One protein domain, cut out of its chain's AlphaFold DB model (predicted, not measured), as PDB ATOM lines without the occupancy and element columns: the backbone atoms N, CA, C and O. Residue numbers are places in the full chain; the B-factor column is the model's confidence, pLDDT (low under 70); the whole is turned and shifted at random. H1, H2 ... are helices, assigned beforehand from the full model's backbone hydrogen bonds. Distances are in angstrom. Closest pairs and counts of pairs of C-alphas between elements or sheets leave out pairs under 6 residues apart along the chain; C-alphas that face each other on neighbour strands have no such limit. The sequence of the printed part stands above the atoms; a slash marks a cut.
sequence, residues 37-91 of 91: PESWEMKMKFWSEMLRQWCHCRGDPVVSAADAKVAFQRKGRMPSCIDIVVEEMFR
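What this domain is: This is residues 37 to 91 of the 91 residues of the protein "Putative charged multivesicular body protein" of Operophtera brumata (winter moth) (UniProt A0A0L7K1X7). One long helix, H1, forms a bar along one side, with the short helix H3 crossing it at about a right angle and the short helix H2 packed on H3. Residues 37 to 42 of H1 stick out. The printed part has 55 residues, with three named helices, H1, H2, H3 in chain order, and no named strand; its class is all helix. It is compact, with a radius of gyration of the C-alphas of 11.0 A and spans of 31 by 26 by 15 A.

How they stand to each other: Start at H1, residues 37 to 58: its residues 44 to 48 alone touch H3, residues 82 to 90, about perpendicular at 84 degrees, closest at the C-alphas of Met 44 and Val 85, 6.1 A apart. H2, residues 65 to 71, is close to H1 but not clearly touching, the closest C-alphas being those of Leu 51 and Ala 68, 7.3 A apart. H2 touches H3 at a steep tilt of 55 degrees, opposite ways, closest at the C-alphas of Ala 65 and Asp 83, 5.4 A apart. In H1, H2 and H3 every O i to N i+4 pair is within hydrogen-bond range.

Where its parts are: Find C-alpha 37 at (209.572, 239.718, 173.115); from there H1 runs 31.4 A to C-alpha 58. H2 covers 9.8 A from C-alpha 65 to 71. H3 runs 12.4 A from C-alpha 82 to C-alpha 90 at (224.279, 227.235, 171.744).

The domain as a whole: The C-alphas farthest apart, Pro 37 and Gly 59, are 32.4 A apart. The printed part has no cut, both links are short, and no printed residue is under 70 in pLDDT.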
ATOM      1  N   PRO A  37     208.310 240.033 173.778       89.69
ATOM      2  CA  PRO A  37     209.572 239.718 173.115       89.69
ATOM      3  C   PRO A  37     210.701 240.661 173.545       89.69
ATOM      4  O   PRO A  37     211.822 240.207 173.746       89.69
ATOM      5  N   GLU A  38     210.404 241.939 173.783       89.62
ATOM      6  CA  GLU A  38     211.395 242.941 174.190       89.62
ATOM      7  C   GLU A  38     212.006 242.619 175.562       89.62
ATOM      8  O   GLU A  38     213.226 242.605 175.736       89.62
ATOM      9  N   SER A  39     211.165 242.283 176.547       88.44
ATOM     10  CA  SER A  39     211.631 241.885 177.879       88.44
ATOM     11  C   SER A  39     212.427 240.580 177.836       88.44
ATOM     12  O   SER A  39     213.421 240.436 178.554       88.44
ATOM     13  N   TRP A  40     212.012 239.640 176.980       91.19
ATOM     14  CA  TRP A  40     212.729 238.390 176.763       91.19
ATOM     15  C   TRP A  40     214.131 238.657 176.194       91.19
ATOM     16  O   TRP A  40     215.117 238.197 176.766       91.19
ATOM     17  N   GLU A  41     214.247 239.468 175.140       91.06
ATOM     18  CA  GLU A  41     215.534 239.791 174.511       91.06
ATOM     19  C   GLU A  41     216.451 240.582 175.438       91.06
ATOM     20  O   GLU A  41     217.642 240.284 175.532       91.06
ATOM     21  N   MET A  42     215.907 241.539 176.193       91.75
ATOM     22  CA  MET A  42     216.674 242.298 177.181       91.75
ATOM     23  C   MET A  42     217.290 241.377 178.237       91.75
ATOM     24  O   MET A  42     218.461 241.521 178.596       91.75
ATOM     25  N   LYS A  43     216.509 240.412 178.729       92.69
ATOM     26  CA  LYS A  43     216.962 239.445 179.728       92.69
ATOM     27  C   LYS A  43     217.979 238.465 179.152       92.69
ATOM     28  O   LYS A  43     218.972 238.180 179.820       92.69
ATOM     29  N   MET A  44     217.754 237.990 177.928       93.38
ATOM     30  CA  MET A  44     218.699 237.134 177.213       93.38
ATOM     31  C   MET A  44     220.037 237.854 177.036       93.38
ATOM     32  O   MET A  44     221.059 237.379 177.516       93.38
ATOM     33  N   LYS A  45     220.018 239.073 176.485       93.12
ATOM     34  CA  LYS A  45     221.211 239.904 176.292       93.12
ATOM     35  C   LYS A  45     221.963 240.155 177.598       93.12
ATOM     36  O   LYS A  45     223.184 240.040 177.621       93.12
ATOM     37  N   PHE A  46     221.248 240.470 178.681       93.69
ATOM     38  CA  PHE A  46     221.851 240.680 179.998       93.69
ATOM     39  C   PHE A  46     222.624 239.444 180.475       93.69
ATOM     40  O   PHE A  46     223.795 239.545 180.840       93.69
ATOM     41  N   TRP A  47     221.984 238.274 180.461       93.56
ATOM     42  CA  TRP A  47     222.603 237.056 180.976       93.56
ATOM     43  C   TRP A  47     223.676 236.482 180.049       93.56
ATOM     44  O   TRP A  47     224.677 235.974 180.547       93.56
ATOM     45  N   SER A  48     223.526 236.609 178.730       93.38
ATOM     46  CA  SER A  48     224.579 236.234 177.782       93.38
ATOM     47  C   SER A  48     225.838 237.075 177.981       93.38
ATOM     48  O   SER A  48     226.944 236.541 177.938       93.38
ATOM     49  N   GLU A  49     225.688 238.374 178.243       92.31
ATOM     50  CA  GLU A  49     226.833 239.242 178.518       92.31
ATOM     51  C   GLU A  49     227.503 238.899 179.853       92.31
ATOM     52  O   GLU A  49     228.727 238.790 179.919       92.31
ATOM     53  N   MET A  50     226.710 238.616 180.891       91.44
ATOM     54  CA  MET A  50     227.218 238.103 182.168       91.44
ATOM     55  C   MET A  50     228.020 236.808 181.985       91.44
ATOM     56  O   MET A  50     229.120 236.687 182.515       91.44
ATOM     57  N   LEU A  51     227.511 235.848 181.207       91.25
ATOM     58  CA  LEU A  51     228.216 234.598 180.914       91.25
ATOM     59  C   LEU A  51     229.535 234.839 180.177       91.25
ATOM     60  O   LEU A  51     230.557 234.269 180.552       91.25
ATOM     61  N   ARG A  52     229.550 235.721 179.172       90.12
ATOM     62  CA  ARG A  52     230.782 236.087 178.453       90.12
ATOM     63  C   ARG A  52     231.812 236.714 179.379       90.12
ATOM     64  O   ARG A  52     232.979 236.323 179.359       90.12
ATOM     65  N   GLN A  53     231.385 237.665 180.203       89.44
ATOM     66  CA  GLN A  53     232.262 238.338 181.151       89.44
ATOM     67  C   GLN A  53     232.800 237.358 182.199       89.44
ATOM     68  O   GLN A  53     233.972 237.433 182.568       89.44
ATOM     69  N   TRP A  54     231.973 236.409 182.633       89.25
ATOM     70  CA  TRP A  54     232.370 235.329 183.524       89.25
ATOM     71  C   TRP A  54     233.437 234.421 182.902       89.25
ATOM     72  O   TRP A  54     234.498 234.240 183.504       89.25
ATOM     73  N   CYS A  55     233.234 233.948 181.668       88.44
ATOM     74  CA  CYS A  55     234.243 233.178 180.931       88.44
ATOM     75  C   CYS A  55     235.553 233.945 180.779       88.44
ATOM     76  O   CYS A  55     236.629 233.395 181.007       88.44
ATOM     77  N   HIS A  56     235.463 235.234 180.443       87.25
ATOM     78  CA  HIS A  56     236.629 236.093 180.294       87.25
ATOM     79  C   HIS A  56     237.398 236.259 181.613       87.25
ATOM     80  O   HIS A  56     238.623 236.215 181.616       87.25
ATOM     81  N   CYS A  57     236.700 236.402 182.744       85.19
ATOM     82  CA  CYS A  57     237.342 236.506 184.057       85.19
ATOM     83  C   CYS A  57     237.997 235.194 184.504       85.19
ATOM     84  O   CYS A  57     239.031 235.232 185.165       85.19
ATOM     85  N   ARG A  58     237.409 234.046 184.153       85.25
ATOM     86  CA  ARG A  58     237.962 232.724 184.469       85.25
ATOM     87  C   ARG A  58     239.084 232.300 183.511       85.25
ATOM     88  O   ARG A  58     239.879 231.439 183.866       85.25
ATOM     89  N   GLY A  59     239.145 232.891 182.316       83.56
ATOM     90  CA  GLY A  59     240.058 232.475 181.248       83.56
ATOM     91  C   GLY A  59     239.677 231.134 180.610       83.56
ATOM     92  O   GLY A  59     240.513 230.512 179.964       83.56
ATOM     93  N   ASP A  60     238.432 230.687 180.796       83.25
ATOM     94  CA  ASP A  60     237.936 229.392 180.326       83.25
ATOM     95  C   ASP A  60     236.604 229.576 179.577       83.25
ATOM     96  O   ASP A  60     235.622 230.030 180.190       83.25
ATOM     97  N   PRO A  61     236.553 229.233 178.273       82.12
ATOM     98  CA  PRO A  61     235.361 229.385 177.446       82.12
ATOM     99  C   PRO A  61     234.259 228.352 177.737       82.12
ATOM    100  O   PRO A  61     233.153 228.508 177.222       82.12
ATOM    101  N   VAL A  62     234.517 227.308 178.534       84.88
ATOM    102  CA  VAL A  62     233.555 226.223 178.777       84.88
ATOM    103  C   VAL A  62     232.457 226.656 179.749       84.88
ATOM    104  O   VAL A  62     232.659 226.719 180.959       84.88
ATOM    105  N   VAL A  63     231.253 226.929 179.247       84.62
ATOM    106  CA  VAL A  63     230.101 227.298 180.087       84.62
ATOM    107  C   VAL A  63     229.276 226.072 180.457       84.62
ATOM    108  O   VAL A  63     228.744 225.388 179.589       84.62
ATOM    109  N   SER A  64     229.089 225.854 181.759       88.81
ATOM    110  CA  SER A  64     228.082 224.940 182.304       88.81
ATOM    111  C   SER A  64     226.965 225.750 182.953       88.81
ATOM    112  O   SER A  64     227.231 226.652 183.751       88.81
ATOM    113  N   ALA A  65     225.707 225.422 182.649       89.69
ATOM    114  CA  ALA A  65     224.556 226.075 183.272       89.69
ATOM    115  C   ALA A  65     224.540 225.882 184.800       89.69
ATOM    116  O   ALA A  65     224.167 226.797 185.535       89.69
ATOM    117  N   ALA A  66     224.991 224.719 185.287       89.31
ATOM    118  CA  ALA A  66     225.099 224.438 186.717       89.31
ATOM    119  C   ALA A  66     226.151 225.336 187.387       89.31
ATOM    120  O   ALA A  66     225.857 225.978 188.394       89.31
ATOM    121  N   ASP A  67     227.334 225.455 186.782       89.19
ATOM    122  CA  ASP A  67     228.411 226.291 187.318       89.19
ATOM    123  C   ASP A  67     228.031 227.772 187.280       89.19
ATOM    124  O   ASP A  67     228.233 228.490 188.256       89.19
ATOM    125  N   ALA A  68     227.408 228.222 186.189       89.50
ATOM    126  CA  ALA A  68     226.937 229.592 186.045       89.50
ATOM    127  C   ALA A  68     225.868 229.955 187.090       89.50
ATOM    128  O   ALA A  68     225.896 231.049 187.650       89.50
ATOM    129  N   LYS A  69     224.943 229.040 187.412       90.12
ATOM    130  CA  LYS A  69     223.951 229.251 188.481       90.12
ATOM    131  C   LYS A  69     224.595 229.455 189.847       90.12
ATOM    132  O   LYS A  69     224.136 230.312 190.601       90.12
ATOM    133  N   VAL A  70     225.643 228.688 190.146       88.44
ATOM    134  CA  VAL A  70     226.405 228.808 191.396       88.44
ATOM    135  C   VAL A  70     227.232 230.096 191.394       88.44
ATOM    136  O   VAL A  70     227.198 230.847 192.365       88.44
ATOM    137  N   ALA A  71     227.913 230.411 190.290       87.00
ATOM    138  CA  ALA A  71     228.724 231.620 190.147       87.00
ATOM    139  C   ALA A  71     227.894 232.911 190.237       87.00
ATOM    140  O   ALA A  71     228.359 233.917 190.771       87.00
ATOM    141  N   PHE A  72     226.656 232.885 189.742       88.81
ATOM    142  CA  PHE A  72     225.715 234.004 189.795       88.81
ATOM    143  C   PHE A  72     224.756 233.934 190.984       88.81
ATOM    144  O   PHE A  72     223.777 234.685 191.030       88.81
ATOM    145  N   GLN A  73     225.013 233.058 191.957       88.62
ATOM    146  CA  GLN A  73     224.201 232.973 193.160       88.62
ATOM    147  C   GLN A  73     224.268 234.292 193.938       88.62
ATOM    148  O   GLN A  73     225.336 234.812 194.258       88.62
ATOM    149  N   ARG A  74     223.100 234.825 194.299       86.06
ATOM    150  CA  ARG A  74     222.968 236.077 195.049       86.06
ATOM    151  C   ARG A  74     221.975 235.896 196.183       86.06
ATOM    152  O   ARG A  74     220.853 235.454 195.956       86.06
ATOM    153  N   LYS A  75     222.371 236.255 197.411       84.44
ATOM    154  CA  LYS A  75     221.519 236.161 198.619       84.44
ATOM    155  C   LYS A  75     220.863 234.774 198.788       84.44
ATOM    156  O   LYS A  75     219.691 234.672 199.130       84.44
ATOM    157  N   GLY A  76     221.601 233.703 198.478       83.12
ATOM    158  CA  GLY A  76     221.093 232.326 198.554       83.12
ATOM    159  C   GLY A  76     220.134 231.915 197.429       83.12
ATOM    160  O   GLY A  76     219.610 230.807 197.462       83.12
ATOM    161  N   ARG A  77     219.894 232.774 196.431       85.06
ATOM    162  CA  ARG A  77     219.083 232.456 195.248       85.06
ATOM    163  C   ARG A  77     219.978 232.226 194.044       85.06
ATOM    164  O   ARG A  77     220.968 232.930 193.873       85.06
ATOM    165  N   MET A  78     219.592 231.276 193.202       89.00
ATOM    166  CA  MET A  78     220.210 231.035 191.900       89.00
ATOM    167  C   MET A  78     219.265 231.511 190.792       89.00
ATOM    168  O   MET A  78     218.046 231.373 190.938       89.00
ATOM    169  N   PRO A  79     219.786 232.057 189.687       89.69
ATOM    170  CA  PRO A  79     218.959 232.465 188.559       89.69
ATOM    171  C   PRO A  79     218.373 231.242 187.835       89.69
ATOM    172  O   PRO A  79     219.090 230.450 187.224       89.69
ATOM    173  N   SER A  80     217.047 231.093 187.867       90.00
ATOM    174  CA  SER A  80     216.347 229.953 187.254       90.00
ATOM    175  C   SER A  80     216.341 230.001 185.726       90.00
ATOM    176  O   SER A  80     216.062 229.004 185.076       90.00
ATOM    177  N   CYS A  81     216.631 231.161 185.137       91.69
ATOM    178  CA  CYS A  81     216.615 231.358 183.692       91.69
ATOM    179  C   CYS A  81     217.900 230.929 182.976       91.69
ATOM    180  O   CYS A  81     217.875 230.864 181.753       91.69
ATOM    181  N   ILE A  82     219.000 230.661 183.691       92.81
ATOM    182  CA  ILE A  82     220.314 230.409 183.068       92.81
ATOM    183  C   ILE A  82     220.308 229.208 182.125       92.81
ATOM    184  O   ILE A  82     220.973 229.283 181.100       92.81
ATOM    185  N   ASP A  83     219.540 228.151 182.406       91.75
ATOM    186  CA  ASP A  83     219.481 226.984 181.508       91.75
ATOM    187  C   ASP A  83     219.035 227.389 180.102       91.75
ATOM    188  O   ASP A  83     219.679 227.042 179.119       91.75
ATOM    189  N   ILE A  84     217.983 228.212 180.027       92.25
ATOM    190  CA  ILE A  84     217.435 228.724 178.766       92.25
ATOM    191  C   ILE A  84     218.443 229.654 178.084       92.25
ATOM    192  O   ILE A  84     218.555 229.637 176.866       92.25
ATOM    193  N   VAL A  85     219.192 230.459 178.847       93.50
ATOM    194  CA  VAL A  85     220.227 231.337 178.274       93.50
ATOM    195  C   VAL A  85     221.339 230.519 177.632       93.50
ATOM    196  O   VAL A  85     221.748 230.818 176.516       93.50
ATOM    197  N   VAL A  86     221.833 229.495 178.331       91.81
ATOM    198  CA  VAL A  86     222.906 228.630 177.829       91.81
ATOM    199  C   VAL A  86     222.431 227.835 176.614       91.81
ATOM    200  O   VAL A  86     223.168 227.754 175.635       91.81
ATOM    201  N   GLU A  87     221.203 227.310 176.641       91.31
ATOM    202  CA  GLU A  87     220.602 226.632 175.487       91.31
ATOM    203  C   GLU A  87     220.483 227.575 174.281       91.31
ATOM    204  O   GLU A  87     220.897 227.211 173.184       91.31
ATOM    205  N   GLU A  88     219.974 228.796 174.470       90.81
ATOM    206  CA  GLU A  88     219.825 229.755 173.370       90.81
ATOM    207  C   GLU A  88     221.177 230.228 172.824       90.81
ATOM    208  O   GLU A  88     221.310 230.451 171.629       90.81
ATOM    209  N   MET A  89     222.204 230.360 173.669       88.44
ATOM    210  CA  MET A  89     223.556 230.717 173.221       88.44
ATOM    211  C   MET A  89     224.237 229.616 172.398       88.44
ATOM    212  O   MET A  89     225.217 229.907 171.713       88.44
ATOM    213  N   PHE A  90     223.771 228.372 172.510       85.00
ATOM    214  CA  PHE A  90     224.279 227.235 171.744       85.00
ATOM    215  C   PHE A  90     223.550 227.040 170.404       85.00
ATOM    216  O   PHE A  90     224.090 226.379 169.517       85.00
ATOM    217  N   ARG A  91     222.332 227.577 170.269       81.19
ATOM    218  CA  ARG A  91     221.533 227.528 169.034       81.19
ATOM    219  C   ARG A  91     222.090 228.455 167.958       81.19
ATOM    220  O   ARG A  91     221.993 228.045 166.780       81.19
TER     221      ARG A  91